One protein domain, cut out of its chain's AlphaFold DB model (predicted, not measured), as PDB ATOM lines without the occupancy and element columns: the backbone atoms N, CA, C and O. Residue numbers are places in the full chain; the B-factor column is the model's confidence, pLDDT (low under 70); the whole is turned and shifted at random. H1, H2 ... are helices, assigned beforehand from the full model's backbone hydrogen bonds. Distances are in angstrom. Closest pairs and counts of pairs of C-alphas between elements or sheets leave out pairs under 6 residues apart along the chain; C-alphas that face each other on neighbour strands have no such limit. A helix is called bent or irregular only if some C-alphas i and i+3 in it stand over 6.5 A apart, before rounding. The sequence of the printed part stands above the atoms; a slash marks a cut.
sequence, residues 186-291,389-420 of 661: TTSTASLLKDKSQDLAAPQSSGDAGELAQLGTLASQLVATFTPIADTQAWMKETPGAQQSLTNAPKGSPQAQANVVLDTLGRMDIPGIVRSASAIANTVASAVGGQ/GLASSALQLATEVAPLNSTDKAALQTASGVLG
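Overview. This is residues 186 to 291 and 389 to 420 of the 661 residues of the protein "Cutinase family protein" of Gordonia sp. SID5947 (UniProt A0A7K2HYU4). This is a rod: H1, H2a, H5 and H6 stand side by side in an up-and-down bundle, each running against the one before it, and beyond one end H3, H4 and H8 make a small head in which H4 and H8 cross. The bent helix H2 leaves the bundle with its second arm, H2b. The printed part has 138 residues with eight named helices, H1 to H8 in order, and no named strand: all helix. It is only just compact, close to loose, with a radius of gyration of the C-alphas of 17.2 A, spanning 57 by 27 by 21 A.

Along the chain. Find C-alpha 186 at (404.577, 310.958, 354.187); from there H1 runs to residue 199. H2, residues 208 to 238, is one helix by its hydrogen bonds but bent, C-alphas 225 and 228 being 6.7 A apart; its arms are H2a, 208 to 225, 25.7 A long, and H2b, 228 to 238. Next come H3, 242 to 247, H4, 254 to 265, and H5, 270 to 289, 28.1 A long. After the cut read H6, 390 to 400, H7, 402 to 406, and H8, 409 to 420, ending at (412.575, 316.691, 367.836).

Arrangement. In the bundle, H1 and H2a form a hairpin, closest at C-alphas 193 and 215, 5.9 A. H2a touches H5 at a shallow tilt of 28 degrees, C-alphas 216 and 281 closest at 4.7 A. H4 touches H8 about perpendicular, 82 degrees, C-alphas 258 and 415 closest at 4.2 A. O i to N i+4 pairs are all within hydrogen-bond range except in H3, 1 of 2, and H7, 0 of 1, where O i to N i+3 gives 2 of 2.

Size, cuts and confidence. Residues 292 to 388 are not printed; C-alphas 291 and 389 are 21.4 A apart. Of the links printed whole, none is long. Mean pLDDT of the printed part is 73.2; 47 residues are under 70, among them 200 to 210.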
ATOM      1  N   THR A 186     405.964 310.454 354.046       83.50
ATOM      2  CA  THR A 186     404.577 310.958 354.187       83.50
ATOM      3  C   THR A 186     403.767 311.041 352.886       83.50
ATOM      4  O   THR A 186     402.670 310.486 352.810       83.50
ATOM      5  N   THR A 187     404.276 311.700 351.838       85.31
ATOM      6  CA  THR A 187     403.511 311.871 350.585       85.31
ATOM      7  C   THR A 187     403.377 310.575 349.789       85.31
ATOM      8  O   THR A 187     402.412 310.400 349.048       85.31
ATOM      9  N   SER A 188     404.301 309.632 349.976       85.75
ATOM     10  CA  SER A 188     404.228 308.272 349.434       85.75
ATOM     11  C   SER A 188     403.251 307.411 350.243       85.75
ATOM     12  O   SER A 188     402.424 306.727 349.648       85.75
ATOM     13  N   THR A 189     403.258 307.520 351.577       85.81
ATOM     14  CA  THR A 189     402.293 306.862 352.479       85.81
ATOM     15  C   THR A 189     400.855 307.299 352.191       85.81
ATOM     16  O   THR A 189     399.976 306.454 352.042       85.81
ATOM     17  N   ALA A 190     400.609 308.604 352.035       85.88
ATOM     18  CA  ALA A 190     399.284 309.139 351.714       85.88
ATOM     19  C   ALA A 190     398.820 308.773 350.291       85.88
ATOM     20  O   ALA A 190     397.637 308.515 350.080       85.88
ATOM     21  N   SER A 191     399.746 308.695 349.328       87.00
ATOM     22  CA  SER A 191     399.439 308.234 347.966       87.00
ATOM     23  C   SER A 191     399.079 306.742 347.953       87.00
ATOM     24  O   SER A 191     398.050 306.373 347.402       87.00
ATOM     25  N   LEU A 192     399.844 305.894 348.650       86.19
ATOM     26  CA  LEU A 192     399.554 304.461 348.789       86.19
ATOM     27  C   LEU A 192     398.245 304.194 349.555       86.19
ATOM     28  O   LEU A 192     397.512 303.268 349.210       86.19
ATOM     29  N   LEU A 193     397.929 305.016 350.563       85.25
ATOM     30  CA  LEU A 193     396.643 304.996 351.269       85.25
ATOM     31  C   LEU A 193     395.486 305.336 350.319       85.25
ATOM     32  O   LEU A 193     394.497 304.606 350.274       85.25
ATOM     33  N   LYS A 194     395.621 306.419 349.539       87.81
ATOM     34  CA  LYS A 194     394.649 306.823 348.517       87.81
ATOM     35  C   LYS A 194     394.419 305.695 347.517       87.81
ATOM     36  O   LYS A 194     393.274 305.299 347.328       87.81
ATOM     37  N   ASP A 195     395.473 305.171 346.906       86.62
ATOM     38  CA  ASP A 195     395.349 304.204 345.817       86.62
ATOM     39  C   ASP A 195     394.677 302.907 346.320       86.62
ATOM     40  O   ASP A 195     393.634 302.518 345.793       86.62
ATOM     41  N   LYS A 196     395.123 302.353 347.460       82.06
ATOM     42  CA  LYS A 196     394.461 301.194 348.094       82.06
ATOM     43  C   LYS A 196     393.016 301.457 348.530       82.06
ATOM     44  O   LYS A 196     392.193 300.546 348.503       82.06
ATOM     45  N   SER A 197     392.678 302.684 348.932       79.31
ATOM     46  CA  SER A 197     391.292 303.038 349.273       79.31
ATOM     47  C   SER A 197     390.376 303.129 348.046       79.31
ATOM     48  O   SER A 197     389.165 302.969 348.184       79.31
ATOM     49  N   GLN A 198     390.940 303.361 346.854       78.81
ATOM     50  CA  GLN A 198     390.207 303.358 345.586       78.81
ATOM     51  C   GLN A 198     390.003 301.930 345.066       78.81
ATOM     52  O   GLN A 198     388.910 301.623 344.595       78.81
ATOM     53  N   ASP A 199     390.986 301.038 345.235       71.75
ATOM     54  CA  ASP A 199     390.843 299.610 344.911       71.75
ATOM     55  C   ASP A 199     389.712 298.949 345.732       71.75
ATOM     56  O   ASP A 199     388.856 298.251 345.185       71.75
ATOM     57  N   LEU A 200     389.634 299.259 347.033       68.62
ATOM     58  CA  LEU A 200     388.586 298.780 347.952       68.62
ATOM     59  C   LEU A 200     387.169 299.324 347.664       68.62
ATOM     60  O   LEU A 200     386.211 298.897 348.309       68.62
ATOM     61  N   ALA A 201     386.995 300.223 346.688       58.31
ATOM     62  CA  ALA A 201     385.671 300.659 346.235       58.31
ATOM     63  C   ALA A 201     384.962 299.626 345.324       58.31
ATOM     64  O   ALA A 201     383.793 299.814 344.978       58.31
ATOM     65  N   ALA A 202     385.639 298.533 344.942       53.09
ATOM     66  CA  ALA A 202     385.079 297.428 344.165       53.09
ATOM     67  C   ALA A 202     384.986 296.138 345.016       53.09
ATOM     68  O   ALA A 202     386.015 295.586 345.398       53.09
ATOM     69  N   PRO A 203     383.784 295.599 345.307       45.81
ATOM     70  CA  PRO A 203     383.642 294.473 346.232       45.81
ATOM     71  C   PRO A 203     384.085 293.136 345.610       45.81
ATOM     72  O   PRO A 203     383.379 292.581 344.762       45.81
ATOM     73  N   GLN A 204     385.212 292.571 346.066       46.44
ATOM     74  CA  GLN A 204     385.673 291.213 345.736       46.44
ATOM     75  C   GLN A 204     386.197 290.476 346.980       46.44
ATOM     76  O   GLN A 204     387.202 290.831 347.576       46.44
ATOM     77  N   SER A 205     385.499 289.402 347.348       51.31
ATOM     78  CA  SER A 205     385.536 288.787 348.677       51.31
ATOM     79  C   SER A 205     386.896 288.306 349.204       51.31
ATOM     80  O   SER A 205     387.607 287.548 348.543       51.31
ATOM     81  N   SER A 206     387.085 288.503 350.511       49.56
ATOM     82  CA  SER A 206     387.956 287.766 351.446       49.56
ATOM     83  C   SER A 206     389.459 288.059 351.413       49.56
ATOM     84  O   SER A 206     390.159 287.651 352.339       49.56
ATOM     85  N   GLY A 207     389.944 288.844 350.449       53.31
ATOM     86  CA  GLY A 207     391.225 289.554 350.594       53.31
ATOM     87  C   GLY A 207     391.118 290.769 351.531       53.31
ATOM     88  O   GLY A 207     392.074 291.111 352.233       53.31
ATOM     89  N   ASP A 208     389.919 291.357 351.599       60.47
ATOM     90  CA  ASP A 208     389.619 292.686 352.148       60.47
ATOM     91  C   ASP A 208     390.180 292.922 353.557       60.47
ATOM     92  O   ASP A 208     390.724 293.982 353.845       60.47
ATOM     93  N   ALA A 209     390.096 291.928 354.447       62.56
ATOM     94  CA  ALA A 209     390.531 292.066 355.839       62.56
ATOM     95  C   ALA A 209     392.040 292.353 355.975       62.56
ATOM     96  O   ALA A 209     392.453 293.078 356.881       62.56
ATOM     97  N   GLY A 210     392.863 291.815 355.066       64.31
ATOM     98  CA  GLY A 210     394.301 292.085 355.029       64.31
ATOM     99  C   GLY A 210     394.634 293.465 354.458       64.31
ATOM    100  O   GLY A 210     395.609 294.086 354.878       64.31
ATOM    101  N   GLU A 211     393.818 293.968 353.534       70.81
ATOM    102  CA  GLU A 211     394.028 295.267 352.884       70.81
ATOM    103  C   GLU A 211     393.461 296.425 353.707       70.81
ATOM    104  O   GLU A 211     394.109 297.464 353.827       70.81
ATOM    105  N   LEU A 212     392.338 296.208 354.394       68.62
ATOM    106  CA  LEU A 212     391.853 297.082 355.458       68.62
ATOM    107  C   LEU A 212     392.915 297.213 356.558       68.62
ATOM    108  O   LEU A 212     393.297 298.330 356.891       68.62
ATOM    109  N   ALA A 213     393.491 296.113 357.058       67.19
ATOM    110  CA  ALA A 213     394.577 296.191 358.042       67.19
ATOM    111  C   ALA A 213     395.796 297.003 357.537       67.19
ATOM    112  O   ALA A 213     396.420 297.734 358.315       67.19
ATOM    113  N   GLN A 214     396.107 296.949 356.235       76.19
ATOM    114  CA  GLN A 214     397.134 297.802 355.619       76.19
ATOM    115  C   GLN A 214     396.721 299.282 355.577       76.19
ATOM    116  O   GLN A 214     397.529 300.123 355.966       76.19
ATOM    117  N   LEU A 215     395.483 299.622 355.189       77.56
ATOM    118  CA  LEU A 215     394.981 301.005 355.250       77.56
ATOM    119  C   LEU A 215     395.061 301.574 356.672       77.56
ATOM    120  O   LEU A 215     395.522 302.696 356.858       77.56
ATOM    121  N   GLY A 216     394.667 300.794 357.682       69.75
ATOM    122  CA  GLY A 216     394.735 301.216 359.084       69.75
ATOM    123  C   GLY A 216     396.171 301.462 359.547       69.75
ATOM    124  O   GLY A 216     396.430 302.427 360.266       69.75
ATOM    125  N   THR A 217     397.117 300.649 359.069       76.62
ATOM    126  CA  THR A 217     398.555 300.839 359.315       76.62
ATOM    127  C   THR A 217     399.063 302.136 358.672       76.62
ATOM    128  O   THR A 217     399.692 302.947 359.350       76.62
ATOM    129  N   LEU A 218     398.740 302.374 357.395       81.88
ATOM    130  CA  LEU A 218     399.149 303.575 356.650       81.88
ATOM    131  C   LEU A 218     398.554 304.860 357.254       81.88
ATOM    132  O   LEU A 218     399.250 305.863 357.399       81.88
ATOM    133  N   ALA A 219     397.283 304.825 357.663       77.19
ATOM    134  CA  ALA A 219     396.629 305.936 358.348       77.19
ATOM    135  C   ALA A 219     397.266 306.214 359.722       77.19
ATOM    136  O   ALA A 219     397.536 307.368 360.052       77.19
ATOM    137  N   SER A 220     397.593 305.167 360.488       73.06
ATOM    138  CA  SER A 220     398.268 305.303 361.788       73.06
ATOM    139  C   SER A 220     399.680 305.886 361.658       73.06
ATOM    140  O   SER A 220     400.079 306.694 362.491       73.06
ATOM    141  N   GLN A 221     400.420 305.551 360.595       78.94
ATOM    142  CA  GLN A 221     401.733 306.147 360.303       78.94
ATOM    143  C   GLN A 221     401.642 307.655 360.018       78.94
ATOM    144  O   GLN A 221     402.516 308.418 360.435       78.94
ATOM    145  N   LEU A 222     400.571 308.105 359.354       79.12
ATOM    146  CA  LEU A 222     400.319 309.531 359.128       79.12
ATOM    147  C   LEU A 222     399.934 310.252 360.430       79.12
ATOM    148  O   LEU A 222     400.450 311.339 360.679       79.12
ATOM    149  N   VAL A 223     399.119 309.640 361.302       74.81
ATOM    150  CA  VAL A 223     398.843 310.183 362.651       74.81
ATOM    151  C   VAL A 223     400.137 310.305 363.466       74.81
ATOM    152  O   VAL A 223     400.434 311.384 363.970       74.81
ATOM    153  N   ALA A 224     400.950 309.245 363.530       72.56
ATOM    154  CA  ALA A 224     402.228 309.248 364.248       72.56
ATOM    155  C   ALA A 224     403.226 310.290 363.706       72.56
ATOM    156  O   ALA A 224     404.000 310.858 364.470       72.56
ATOM    157  N   THR A 225     403.182 310.587 362.403       79.44
ATOM    158  CA  THR A 225     404.041 311.610 361.795       79.44
ATOM    159  C   THR A 225     403.550 313.035 362.056       79.44
ATOM    160  O   THR A 225     404.366 313.924 362.298       79.44
ATOM    161  N   PHE A 226     402.239 313.286 362.011       82.56
ATOM    162  CA  PHE A 226     401.701 314.648 362.075       82.56
ATOM    163  C   PHE A 226     401.307 315.136 363.473       82.56
ATOM    164  O   PHE A 226     401.317 316.350 363.679       82.56
ATOM    165  N   THR A 227     401.024 314.260 364.442       76.62
ATOM    166  CA  THR A 227     400.703 314.693 365.817       76.62
ATOM    167  C   THR A 227     401.865 315.464 366.478       76.62
ATOM    168  O   THR A 227     401.649 316.627 366.817       76.62
ATOM    169  N   PRO A 228     403.123 314.960 366.517       72.00
ATOM    170  CA  PRO A 228     404.259 315.700 367.102       72.00
ATOM    171  C   PRO A 228     404.523 317.062 366.433       72.00
ATOM    172  O   PRO A 228     405.035 318.005 367.046       72.00
ATOM    173  N   ILE A 229     404.156 317.173 365.152       77.75
ATOM    174  CA  ILE A 229     404.276 318.392 364.351       77.75
ATOM    175  C   ILE A 229     403.167 319.389 364.700       77.75
ATOM    176  O   ILE A 229     403.455 320.582 364.805       77.75
ATOM    177  N   ALA A 230     401.931 318.928 364.915       75.31
ATOM    178  CA  ALA A 230     400.841 319.764 365.411       75.31
ATOM    179  C   ALA A 230     401.189 320.357 366.787       75.31
ATOM    180  O   ALA A 230     401.065 321.569 366.975       75.31
ATOM    181  N   ASP A 231     401.721 319.537 367.698       67.81
ATOM    182  CA  ASP A 231     402.134 319.955 369.044       67.81
ATOM    183  C   ASP A 231     403.251 321.006 369.002       67.81
ATOM    184  O   ASP A 231     403.245 321.983 369.751       67.81
ATOM    185  N   THR A 232     404.219 320.831 368.098       71.56
ATOM    186  CA  THR A 232     405.320 321.785 367.911       71.56
ATOM    187  C   THR A 232     404.847 323.068 367.219       71.56
ATOM    188  O   THR A 232     405.323 324.152 367.555       71.56
ATOM    189  N   GLN A 233     403.859 323.001 366.319       71.75
ATOM    190  CA  GLN A 233     403.213 324.193 365.758       71.75
ATOM    191  C   GLN A 233     402.358 324.957 366.777       71.75
ATOM    192  O   GLN A 233     402.318 326.184 366.704       71.75
ATOM    193  N   ALA A 234     401.668 324.271 367.692       73.00
ATOM    194  CA  ALA A 234     400.946 324.904 368.794       73.00
ATOM    195  C   ALA A 234     401.939 325.610 369.732       73.00
ATOM    196  O   ALA A 234     401.887 326.830 369.882       73.00
ATOM    197  N   TRP A 235     402.944 324.873 370.213       68.81
ATOM    198  CA  TRP A 235     404.003 325.398 371.073       68.81
ATOM    199  C   TRP A 235     404.728 326.617 370.471       68.81
ATOM    200  O   TRP A 235     404.945 327.600 371.174       68.81
ATOM    201  N   MET A 236     405.046 326.624 369.169       66.88
ATOM    202  CA  MET A 236     405.672 327.789 368.516       66.88
ATOM    203  C   MET A 236     404.750 329.009 368.368       66.88
ATOM    204  O   MET A 236     405.257 330.124 368.273       66.88
ATOM    205  N   LYS A 237     403.422 328.828 368.328       70.19
ATOM    206  CA  LYS A 237     402.457 329.946 368.350       70.19
ATOM    207  C   LYS A 237     402.321 330.538 369.755       70.19
ATOM    208  O   LYS A 237     402.065 331.730 369.886       70.19
ATOM    209  N   GLU A 238     402.509 329.708 370.776       59.12
ATOM    210  CA  GLU A 238     402.384 330.060 372.196       59.12
ATOM    211  C   GLU A 238     403.713 330.519 372.831       59.12
ATOM    212  O   GLU A 238     403.695 331.141 373.891       59.12
ATOM    213  N   THR A 239     404.858 330.279 372.176       52.28
ATOM    214  CA  THR A 239     406.209 330.581 372.696       52.28
ATOM    215  C   THR A 239     406.905 331.706 371.913       52.28
ATOM    216  O   THR A 239     407.515 331.453 370.864       52.28
ATOM    217  N   PRO A 240     406.901 332.955 372.422       50.94
ATOM    218  CA  PRO A 240     407.679 334.051 371.851       50.94
ATOM    219  C   PRO A 240     409.168 333.708 371.698       50.94
ATOM    220  O   PRO A 240     409.788 333.081 372.557       50.94
ATOM    221  N   GLY A 241     409.762 334.130 370.581       53.84
ATOM    222  CA  GLY A 241     411.184 333.926 370.287       53.84
ATOM    223  C   GLY A 241     411.551 332.565 369.676       53.84
ATOM    224  O   GLY A 241     412.556 332.507 368.972       53.84
ATOM    225  N   ALA A 242     410.740 331.508 369.820       57.50
ATOM    226  CA  ALA A 242     411.041 330.184 369.247       57.50
ATOM    227  C   ALA A 242     411.243 330.235 367.715       57.50
ATOM    228  O   ALA A 242     412.260 329.783 367.182       57.50
ATOM    229  N   GLN A 243     410.327 330.899 367.002       62.25
ATOM    230  CA  GLN A 243     410.450 331.158 365.560       62.25
ATOM    231  C   GLN A 243     411.648 332.069 365.214       62.25
ATOM    232  O   GLN A 243     412.197 332.000 364.111       62.25
ATOM    233  N   GLN A 244     412.081 332.923 366.144       61.47
ATOM    234  CA  GLN A 244     413.168 333.878 365.927       61.47
ATOM    235  C   GLN A 244     414.545 333.202 366.022       61.47
ATOM    236  O   GLN A 244     415.428 333.527 365.227       61.47
ATOM    237  N   SER A 245     414.704 332.203 366.899       59.97
ATOM    238  CA  SER A 245     415.881 331.321 366.950       59.97
ATOM    239  C   SER A 245     416.125 330.613 365.609       59.97
ATOM    240  O   SER A 245     417.244 330.609 365.099       59.97
ATOM    241  N   LEU A 246     415.060 330.087 364.990       63.28
ATOM    242  CA  LEU A 246     415.095 329.483 363.651       63.28
ATOM    243  C   LEU A 246     415.367 330.499 362.536       63.28
ATOM    244  O   LEU A 246     416.163 330.245 361.636       63.28
ATOM    245  N   THR A 247     414.703 331.655 362.581       70.06
ATOM    246  CA  THR A 247     414.794 332.678 361.523       70.06
ATOM    247  C   THR A 247     416.172 333.345 361.480       70.06
ATOM    248  O   THR A 247     416.642 333.712 360.404       70.06
ATOM    249  N   ASN A 248     416.856 333.441 362.623       68.50
ATOM    250  CA  ASN A 248     418.217 333.967 362.725       68.50
ATOM    251  C   ASN A 248     419.313 332.920 362.429       68.50
ATOM    252  O   ASN A 248     420.500 333.248 362.496       68.50
ATOM    253  N   ALA A 249     418.955 331.668 362.120       66.56
ATOM    254  CA  ALA A 249     419.923 330.596 361.915       66.56
ATOM    255  C   ALA A 249     420.850 330.852 360.699       66.56
ATOM    256  O   ALA A 249     420.395 331.348 359.662       66.56
ATOM    257  N   PRO A 250     422.147 330.479 360.761       68.88
ATOM    258  CA  PRO A 250     423.071 330.655 359.640       68.88
ATOM    259  C   PRO A 250     422.576 329.973 358.359       68.88
ATOM    260  O   PRO A 250     422.129 328.823 358.384       68.88
ATOM    261  N   LYS A 251     422.686 330.655 357.211       73.56
ATOM    262  CA  LYS A 251     422.269 330.098 355.913       73.56
ATOM    263  C   LYS A 251     423.050 328.815 355.607       73.56
ATOM    264  O   LYS A 251     424.276 328.832 355.595       73.56
ATOM    265  N   GLY A 252     422.329 327.723 355.346       65.19
ATOM    266  CA  GLY A 252     422.905 326.389 355.133       65.19
ATOM    267  C   GLY A 252     423.054 325.533 356.399       65.19
ATOM    268  O   GLY A 252     423.537 324.411 356.299       65.19
ATOM    269  N   SER A 253     422.638 326.021 357.573       71.81
ATOM    270  CA  SER A 253     422.535 325.201 358.790       71.81
ATOM    271  C   SER A 253     421.303 324.272 358.774       71.81
ATOM    272  O   SER A 253     420.297 324.612 358.139       71.81
ATOM    273  N   PRO A 254     421.326 323.154 359.530       66.56
ATOM    274  CA  PRO A 254     420.149 322.311 359.766       66.56
ATOM    275  C   PRO A 254     418.937 323.089 360.294       66.56
ATOM    276  O   PRO A 254     417.809 322.840 359.879       66.56
ATOM    277  N   GLN A 255     419.162 324.081 361.160       65.88
ATOM    278  CA  GLN A 255     418.121 324.952 361.708       65.88
ATOM    279  C   GLN A 255     417.482 325.835 360.624       65.88
ATOM    280  O   GLN A 255     416.259 325.962 360.574       65.88
ATOM    281  N   ALA A 256     418.277 326.382 359.697       69.75
ATOM    282  CA  ALA A 256     417.746 327.127 358.555       69.75
ATOM    283  C   ALA A 256     416.956 326.227 357.582       69.75
ATOM    284  O   ALA A 256     415.962 326.673 357.012       69.75
ATOM    285  N   GLN A 257     417.353 324.958 357.418       72.31
ATOM    286  CA  GLN A 257     416.590 323.970 356.642       72.31
ATOM    287  C   GLN A 257     415.266 323.607 357.336       72.31
ATOM    288  O   GLN A 257     414.217 323.609 356.692       72.31
ATOM    289  N   ALA A 258     415.289 323.389 358.655       75.06
ATOM    290  CA  ALA A 258     414.092 323.151 359.458       75.06
ATOM    291  C   ALA A 258     413.099 324.323 359.393       75.06
ATOM    292  O   ALA A 258     411.899 324.095 359.276       75.06
ATOM    293  N   ASN A 259     413.583 325.571 359.373       78.25
ATOM    294  CA  ASN A 259     412.734 326.756 359.232       78.25
ATOM    295  C   ASN A 259     411.966 326.789 357.890       78.25
ATOM    296  O   ASN A 259     410.798 327.161 357.858       78.25
ATOM    297  N   VAL A 260     412.585 326.349 356.785       80.44
ATOM    298  CA  VAL A 260     411.923 326.251 355.463       80.44
ATOM    299  C   VAL A 260     410.862 325.143 355.442       80.44
ATOM    300  O   VAL A 260     409.780 325.317 354.877       80.44
ATOM    301  N   VAL A 261     411.136 324.013 356.100       82.31
ATOM    302  CA  VAL A 261     410.149 322.937 356.272       82.31
ATOM    303  C   VAL A 261     408.981 323.404 357.150       82.31
ATOM    304  O   VAL A 261     407.829 323.133 356.821       82.31
ATOM    305  N   LEU A 262     409.243 324.173 358.209       79.25
ATOM    306  CA  LEU A 262     408.204 324.748 359.065       79.25
ATOM    307  C   LEU A 262     407.350 325.818 358.378       79.25
ATOM    308  O   LEU A 262     406.143 325.823 358.592       79.25
ATOM    309  N   ASP A 263     407.923 326.683 357.539       82.31
ATOM    310  CA  ASP A 263     407.151 327.618 356.704       82.31
ATOM    311  C   ASP A 263     406.223 326.870 355.729       82.31
ATOM    312  O   ASP A 263     405.086 327.283 355.505       82.31
ATOM    313  N   THR A 264     406.662 325.720 355.210       84.56
ATOM    314  CA  THR A 264     405.821 324.853 354.369       84.56
ATOM    315  C   THR A 264     404.696 324.206 355.184       84.56
ATOM    316  O   THR A 264     403.525 324.328 354.824       84.56
ATOM    317  N   LEU A 265     405.024 323.581 356.320       83.12
ATOM    318  CA  LEU A 265     404.051 322.955 357.226       83.12
ATOM    319  C   LEU A 265     403.070 323.973 357.828       83.12
ATOM    320  O   LEU A 265     401.918 323.638 358.081       83.12
ATOM    321  N   GLY A 266     403.495 325.219 358.054       82.38
ATOM    322  CA  GLY A 266     402.663 326.305 358.583       82.38
ATOM    323  C   GLY A 266     401.581 326.794 357.614       82.38
ATOM    324  O   GLY A 266     400.695 327.543 358.018       82.38
ATOM    325  N   ARG A 267     401.637 326.357 356.348       83.44
ATOM    326  CA  ARG A 267     400.636 326.617 355.299       83.44
ATOM    327  C   ARG A 267     399.684 325.430 355.081       83.44
ATOM    328  O   ARG A 267     398.823 325.503 354.209       83.44
ATOM    329  N   MET A 268     399.844 324.348 355.844       85.06
ATOM    330  CA  MET A 268     399.026 323.133 355.796       85.06
ATOM    331  C   MET A 268     398.111 323.060 357.027       85.06
ATOM    332  O   MET A 268     398.521 323.433 358.126       85.06
ATOM    333  N   ASP A 269     396.890 322.533 356.881       84.75
ATOM    334  CA  ASP A 269     396.019 322.237 358.032       84.75
ATOM    335  C   ASP A 269     396.465 320.927 358.706       84.75
ATOM    336  O   ASP A 269     395.847 319.879 358.530       84.75
ATOM    337  N   ILE A 270     397.571 320.971 359.460       84.81
ATOM    338  CA  ILE A 270     398.069 319.810 360.216       84.81
ATOM    339  C   ILE A 270     396.989 319.250 361.177       84.81
ATOM    340  O   ILE A 270     396.792 318.033 361.189       84.81
ATOM    341  N   PRO A 271     396.210 320.072 361.917       80.25
ATOM    342  CA  PRO A 271     395.064 319.581 362.689       80.25
ATOM    343  C   PRO A 271     393.960 318.926 361.841       80.25
ATOM    344  O   PRO A 271     393.301 317.996 362.303       80.25
ATOM    345  N   GLY A 272     393.715 319.390 360.612       80.75
ATOM    346  CA  GLY A 272     392.871 318.721 359.612       80.75
ATOM    347  C   GLY A 272     393.404 317.343 359.242       80.75
ATOM    348  O   GLY A 272     392.722 316.349 359.469       80.75
ATOM    349  N   ILE A 273     394.659 317.283 358.801       83.75
ATOM    350  CA  ILE A 273     395.385 316.065 358.417       83.75
ATOM    351  C   ILE A 273     395.333 314.998 359.524       83.75
ATOM    352  O   ILE A 273     394.987 313.846 359.250       83.75
ATOM    353  N   VAL A 274     395.598 315.367 360.786       80.62
ATOM    354  CA  VAL A 274     395.531 314.440 361.934       80.62
ATOM    355  C   VAL A 274     394.106 313.919 362.160       80.62
ATOM    356  O   VAL A 274     393.926 312.719 362.379       80.62
ATOM    357  N   ARG A 275     393.077 314.775 362.059       79.88
ATOM    358  CA  ARG A 275     391.664 314.359 362.172       79.88
ATOM    359  C   ARG A 275     391.254 313.426 361.028       79.88
ATOM    360  O   ARG A 275     390.667 312.379 361.295       79.88
ATOM    361  N   SER A 276     391.606 313.763 359.787       82.94
ATOM    362  CA  SER A 276     391.347 312.960 358.586       82.94
ATOM    363  C   SER A 276     391.997 311.574 358.682       82.94
ATOM    364  O   SER A 276     391.322 310.560 358.506       82.94
ATOM    365  N   ALA A 277     393.282 311.505 359.044       81.19
ATOM    366  CA  ALA A 277     393.999 310.242 359.221       81.19
ATOM    367  C   ALA A 277     393.426 309.400 360.379       81.19
ATOM    368  O   ALA A 277     393.231 308.192 360.227       81.19
ATOM    369  N   SER A 278     393.069 310.033 361.503       75.31
ATOM    370  CA  SER A 278     392.444 309.350 362.648       75.31
ATOM    371  C   SER A 278     391.062 308.783 362.310       75.31
ATOM    372  O   SER A 278     390.732 307.673 362.722       75.31
ATOM    373  N   ALA A 279     390.253 309.506 361.529       77.69
ATOM    374  CA  ALA A 279     388.950 309.028 361.068       77.69
ATOM    375  C   ALA A 279     389.085 307.786 360.168       77.69
ATOM    376  O   ALA A 279     388.372 306.804 360.371       77.69
ATOM    377  N   ILE A 280     390.042 307.788 359.234       77.56
ATOM    378  CA  ILE A 280     390.354 306.630 358.379       77.56
ATOM    379  C   ILE A 280     390.785 305.427 359.235       77.56
ATOM    380  O   ILE A 280     390.238 304.334 359.072       77.56
ATOM    381  N   ALA A 281     391.710 305.624 360.182       73.94
ATOM    382  CA  ALA A 281     392.189 304.563 361.070       73.94
ATOM    383  C   ALA A 281     391.060 303.952 361.925       73.94
ATOM    384  O   ALA A 281     390.944 302.729 362.007       73.94
ATOM    385  N   ASN A 282     390.187 304.782 362.505       74.06
ATOM    386  CA  ASN A 282     389.076 304.333 363.351       74.06
ATOM    387  C   ASN A 282     387.978 303.597 362.561       74.06
ATOM    388  O   ASN A 282     387.478 302.566 363.023       74.06
ATOM    389  N   THR A 283     387.632 304.069 361.359       75.44
ATOM    390  CA  THR A 283     386.687 303.383 360.457       75.44
ATOM    391  C   THR A 283     387.209 301.999 360.067       75.44
ATOM    392  O   THR A 283     386.485 301.007 360.158       75.44
ATOM    393  N   VAL A 284     388.495 301.904 359.721       73.25
ATOM    394  CA  VAL A 284     389.159 300.631 359.409       73.25
ATOM    395  C   VAL A 284     389.214 299.694 360.621       73.25
ATOM    396  O   VAL A 284     388.878 298.517 360.495       73.25
ATOM    397  N   ALA A 285     389.606 300.190 361.798       66.62
ATOM    398  CA  ALA A 285     389.669 299.381 363.016       66.62
ATOM    399  C   ALA A 285     388.290 298.805 363.384       66.62
ATOM    400  O   ALA A 285     388.183 297.633 363.748       66.62
ATOM    401  N   SER A 286     387.230 299.596 363.197       66.19
ATOM    402  CA  SER A 286     385.839 299.165 363.379       66.19
ATOM    403  C   SER A 286     385.437 298.074 362.377       66.19
ATOM    404  O   SER A 286     384.806 297.088 362.758       66.19
ATOM    405  N   ALA A 287     385.853 298.202 361.112       66.56
ATOM    406  CA  ALA A 287     385.592 297.208 360.072       66.56
ATOM    407  C   ALA A 287     386.293 295.860 360.337       66.56
ATOM    408  O   ALA A 287     385.687 294.804 360.160       66.56
ATOM    409  N   VAL A 288     387.546 295.883 360.803       65.31
ATOM    410  CA  VAL A 288     388.326 294.669 361.116       65.31
ATOM    411  C   VAL A 288     387.893 294.034 362.448       65.31
ATOM    412  O   VAL A 288     387.904 292.811 362.586       65.31
ATOM    413  N   GLY A 289     387.460 294.836 363.428       52.16
ATOM    414  CA  GLY A 289     387.017 294.362 364.745       52.16
ATOM    415  C   GLY A 289     385.690 293.590 364.752       52.16
ATOM    416  O   GLY A 289     385.433 292.831 365.686       52.16
ATOM    417  N   GLY A 290     384.861 293.727 363.710       47.16
ATOM    418  CA  GLY A 290     383.498 293.177 363.657       47.16
ATOM    419  C   GLY A 290     383.366 291.644 363.698       47.16
ATOM    420  O   GLY A 290     382.261 291.140 363.887       47.16
ATOM    421  N   GLN A 291     384.456 290.878 363.555       42.19
ATOM    422  CA  GLN A 291     384.432 289.407 363.570       42.19
ATOM    423  C   GLN A 291     385.170 288.774 364.764       42.19
ATOM    424  O   GLN A 291     386.145 288.046 364.579       42.19
ATOM    425  N   GLY A 389     382.808 306.488 352.331       70.12
ATOM    426  CA  GLY A 389     383.589 307.702 352.597       70.12
ATOM    427  C   GLY A 389     385.112 307.503 352.639       70.12
ATOM    428  O   GLY A 389     385.856 308.481 352.662       70.12
ATOM    429  N   LEU A 390     385.615 306.262 352.645       76.06
ATOM    430  CA  LEU A 390     387.035 305.994 352.906       76.06
ATOM    431  C   LEU A 390     387.940 306.525 351.781       76.06
ATOM    432  O   LEU A 390     388.968 307.151 352.046       76.06
ATOM    433  N   ALA A 391     387.513 306.341 350.528       78.00
ATOM    434  CA  ALA A 391     388.237 306.795 349.343       78.00
ATOM    435  C   ALA A 391     388.253 308.326 349.187       78.00
ATOM    436  O   ALA A 391     389.236 308.887 348.698       78.00
ATOM    437  N   SER A 392     387.194 309.024 349.613       81.12
ATOM    438  CA  SER A 392     387.143 310.491 349.575       81.12
ATOM    439  C   SER A 392     387.977 311.113 350.697       81.12
ATOM    440  O   SER A 392     388.731 312.045 350.424       81.12
ATOM    441  N   SER A 393     387.948 310.558 351.917       82.94
ATOM    442  CA  SER A 393     388.843 310.988 353.002       82.94
ATOM    443  C   SER A 393     390.322 310.767 352.665       82.94
ATOM    444  O   SER A 393     391.141 311.648 352.915       82.94
ATOM    445  N   ALA A 394     390.685 309.634 352.055       82.25
ATOM    446  CA  ALA A 394     392.068 309.377 351.648       82.25
ATOM    447  C   ALA A 394     392.518 310.269 350.471       82.25
ATOM    448  O   ALA A 394     393.659 310.732 350.454       82.25
ATOM    449  N   LEU A 395     391.627 310.575 349.518       83.75
ATOM    450  CA  LEU A 395     391.885 311.547 348.446       83.75
ATOM    451  C   LEU A 395     392.094 312.968 348.994       83.75
ATOM    452  O   LEU A 395     393.005 313.668 348.544       83.75
ATOM    453  N   GLN A 396     391.286 313.385 349.974       85.62
ATOM    454  CA  GLN A 396     391.460 314.656 350.673       85.62
ATOM    455  C   GLN A 396     392.817 314.694 351.388       85.62
ATOM    456  O   GLN A 396     393.610 315.592 351.122       85.62
ATOM    457  N   LEU A 397     393.139 313.677 352.190       84.44
ATOM    458  CA  LEU A 397     394.398 313.586 352.933       84.44
ATOM    459  C   LEU A 397     395.635 313.609 352.010       84.44
ATOM    460  O   LEU A 397     396.603 314.317 352.282       84.44
ATOM    461  N   ALA A 398     395.588 312.905 350.873       85.94
ATOM    462  CA  ALA A 398     396.637 312.949 349.850       85.94
ATOM    463  C   ALA A 398     396.780 314.332 349.180       85.94
ATOM    464  O   ALA A 398     397.870 314.690 348.732       85.94
ATOM    465  N   THR A 399     395.703 315.123 349.134       88.00
ATOM    466  CA  THR A 399     395.713 316.510 348.640       88.00
ATOM    467  C   THR A 399     396.260 317.473 349.698       88.00
ATOM    468  O   THR A 399     397.058 318.348 349.376       88.00
ATOM    469  N   GLU A 400     395.898 317.285 350.969       86.19
ATOM    470  CA  GLU A 400     396.348 318.108 352.098       86.19
ATOM    471  C   GLU A 400     397.866 318.000 352.336       86.19
ATOM    472  O   GLU A 400     398.511 319.010 352.617       86.19
ATOM    473  N   VAL A 401     398.470 316.816 352.147       88.19
ATOM    474  CA  VAL A 401     399.936 316.633 352.252       88.19
ATOM    475  C   VAL A 401     400.714 316.989 350.978       88.19
ATOM    476  O   VAL A 401     401.947 317.002 350.994       88.19
ATOM    477  N   ALA A 402     400.031 317.296 349.869       86.62
ATOM    478  CA  ALA A 402     400.667 317.549 348.575       86.62
ATOM    479  C   ALA A 402     401.737 318.670 348.560       86.62
ATOM    480  O   ALA A 402     402.700 318.509 347.800       86.62
ATOM    481  N   PRO A 403     401.664 319.755 349.371       88.62
ATOM    482  CA  PRO A 403     402.707 320.787 349.410       88.62
ATOM    483  C   PRO A 403     404.110 320.253 349.726       88.62
ATOM    484  O   PRO A 403     405.092 320.758 349.177       88.62
ATOM    485  N   LEU A 404     404.222 319.180 350.521       83.50
ATOM    486  CA  LEU A 404     405.506 318.561 350.876       83.50
ATOM    487  C   LEU A 404     406.250 317.979 349.660       83.50
ATOM    488  O   LEU A 404     407.473 317.887 349.691       83.50
ATOM    489  N   ASN A 405     405.561 317.675 348.551       83.12
ATOM    490  CA  ASN A 405     406.211 317.250 347.301       83.12
ATOM    491  C   ASN A 405     407.075 318.350 346.654       83.12
ATOM    492  O   ASN A 405     407.893 318.048 345.789       83.12
ATOM    493  N   SER A 406     406.899 319.617 347.050       79.44
ATOM    494  CA  SER A 406     407.745 320.739 346.612       79.44
ATOM    495  C   SER A 406     408.968 320.976 347.511       79.44
ATOM    496  O   SER A 406     409.811 321.815 347.197       79.44
ATOM    497  N   THR A 407     409.074 320.243 348.625       82.62
ATOM    498  CA  THR A 407     410.158 320.371 349.607       82.62
ATOM    499  C   THR A 407     411.238 319.320 349.357       82.62
ATOM    500  O   THR A 407     410.942 318.178 349.011       82.62
ATOM    501  N   ASP A 408     412.506 319.686 349.548       82.75
ATOM    502  CA  ASP A 408     413.617 318.743 349.404       82.75
ATOM    503  C   ASP A 408     413.564 317.618 350.459       82.75
ATOM    504  O   ASP A 408     413.340 317.865 351.646       82.75
ATOM    505  N   LYS A 409     413.810 316.370 350.040       76.94
ATOM    506  CA  LYS A 409     413.699 315.205 350.934       76.94
ATOM    507  C   LYS A 409     414.786 315.152 352.010       76.94
ATOM    508  O   LYS A 409     414.491 314.699 353.115       76.94
ATOM    509  N   ALA A 410     416.000 315.635 351.739       71.62
ATOM    510  CA  ALA A 410     417.040 315.716 352.763       71.62
ATOM    511  C   ALA A 410     416.735 316.842 353.768       71.62
ATOM    512  O   ALA A 410     416.983 316.675 354.964       71.62
ATOM    513  N   ALA A 411     416.116 317.943 353.327       72.75
ATOM    514  CA  ALA A 411     415.580 318.969 354.219       72.75
ATOM    515  C   ALA A 411     414.445 318.429 355.111       72.75
ATOM    516  O   ALA A 411     414.476 318.677 356.312       72.75
ATOM    517  N   LEU A 412     413.500 317.637 354.581       75.00
ATOM    518  CA  LEU A 412     412.432 316.991 355.370       75.00
ATOM    519  C   LEU A 412     412.988 316.027 356.439       75.00
ATOM    520  O   LEU A 412     412.553 316.056 357.594       75.00
ATOM    521  N   GLN A 413     413.989 315.216 356.086       72.06
ATOM    522  CA  GLN A 413     414.686 314.331 357.033       72.06
ATOM    523  C   GLN A 413     415.444 315.128 358.106       72.06
ATOM    524  O   GLN A 413     415.310 314.851 359.297       72.06
ATOM    525  N   THR A 414     416.187 316.161 357.702       69.06
ATOM    526  CA  THR A 414     416.955 317.019 358.623       69.06
ATOM    527  C   THR A 414     416.038 317.792 359.573       69.06
ATOM    528  O   THR A 414     416.303 317.862 360.771       69.06
ATOM    529  N   ALA A 415     414.924 318.323 359.063       67.19
ATOM    530  CA  ALA A 415     413.926 319.020 359.862       67.19
ATOM    531  C   ALA A 415     413.311 318.110 360.927       67.19
ATOM    532  O   ALA A 415     413.196 318.535 362.068       67.19
ATOM    533  N   SER A 416     412.993 316.853 360.600       63.44
ATOM    534  CA  SER A 416     412.434 315.898 361.572       63.44
ATOM    535  C   SER A 416     413.344 315.742 362.803       63.44
ATOM    536  O   SER A 416     412.870 315.810 363.935       63.44
ATOM    537  N   GLY A 417     414.665 315.644 362.597       63.25
ATOM    538  CA  GLY A 417     415.645 315.583 363.688       63.25
ATOM    539  C   GLY A 417     415.824 316.896 364.464       63.25
ATOM    540  O   GLY A 417     415.972 316.868 365.682       63.25
ATOM    541  N   VAL A 418     415.780 318.052 363.790       62.75
ATOM    542  CA  VAL A 418     415.897 319.371 364.446       62.75
ATOM    543  C   VAL A 418     414.642 319.715 365.256       62.75
ATOM    544  O   VAL A 418     414.747 320.242 366.362       62.75
ATOM    545  N   LEU A 419     413.452 319.396 364.745       59.44
ATOM    546  CA  LEU A 419     412.181 319.663 365.423       59.44
ATOM    547  C   LEU A 419     411.977 318.763 366.649       59.44
ATOM    548  O   LEU A 419     411.421 319.226 367.639       59.44
ATOM    549  N   GLY A 420     412.533 317.548 366.647       58.84
ATOM    550  CA  GLY A 420     412.575 316.691 367.836       58.84
ATOM    551  C   GLY A 420     413.367 317.262 369.018       58.84
ATOM    552  O   GLY A 420     413.128 316.859 370.154       58.84
TER     553      GLY A 420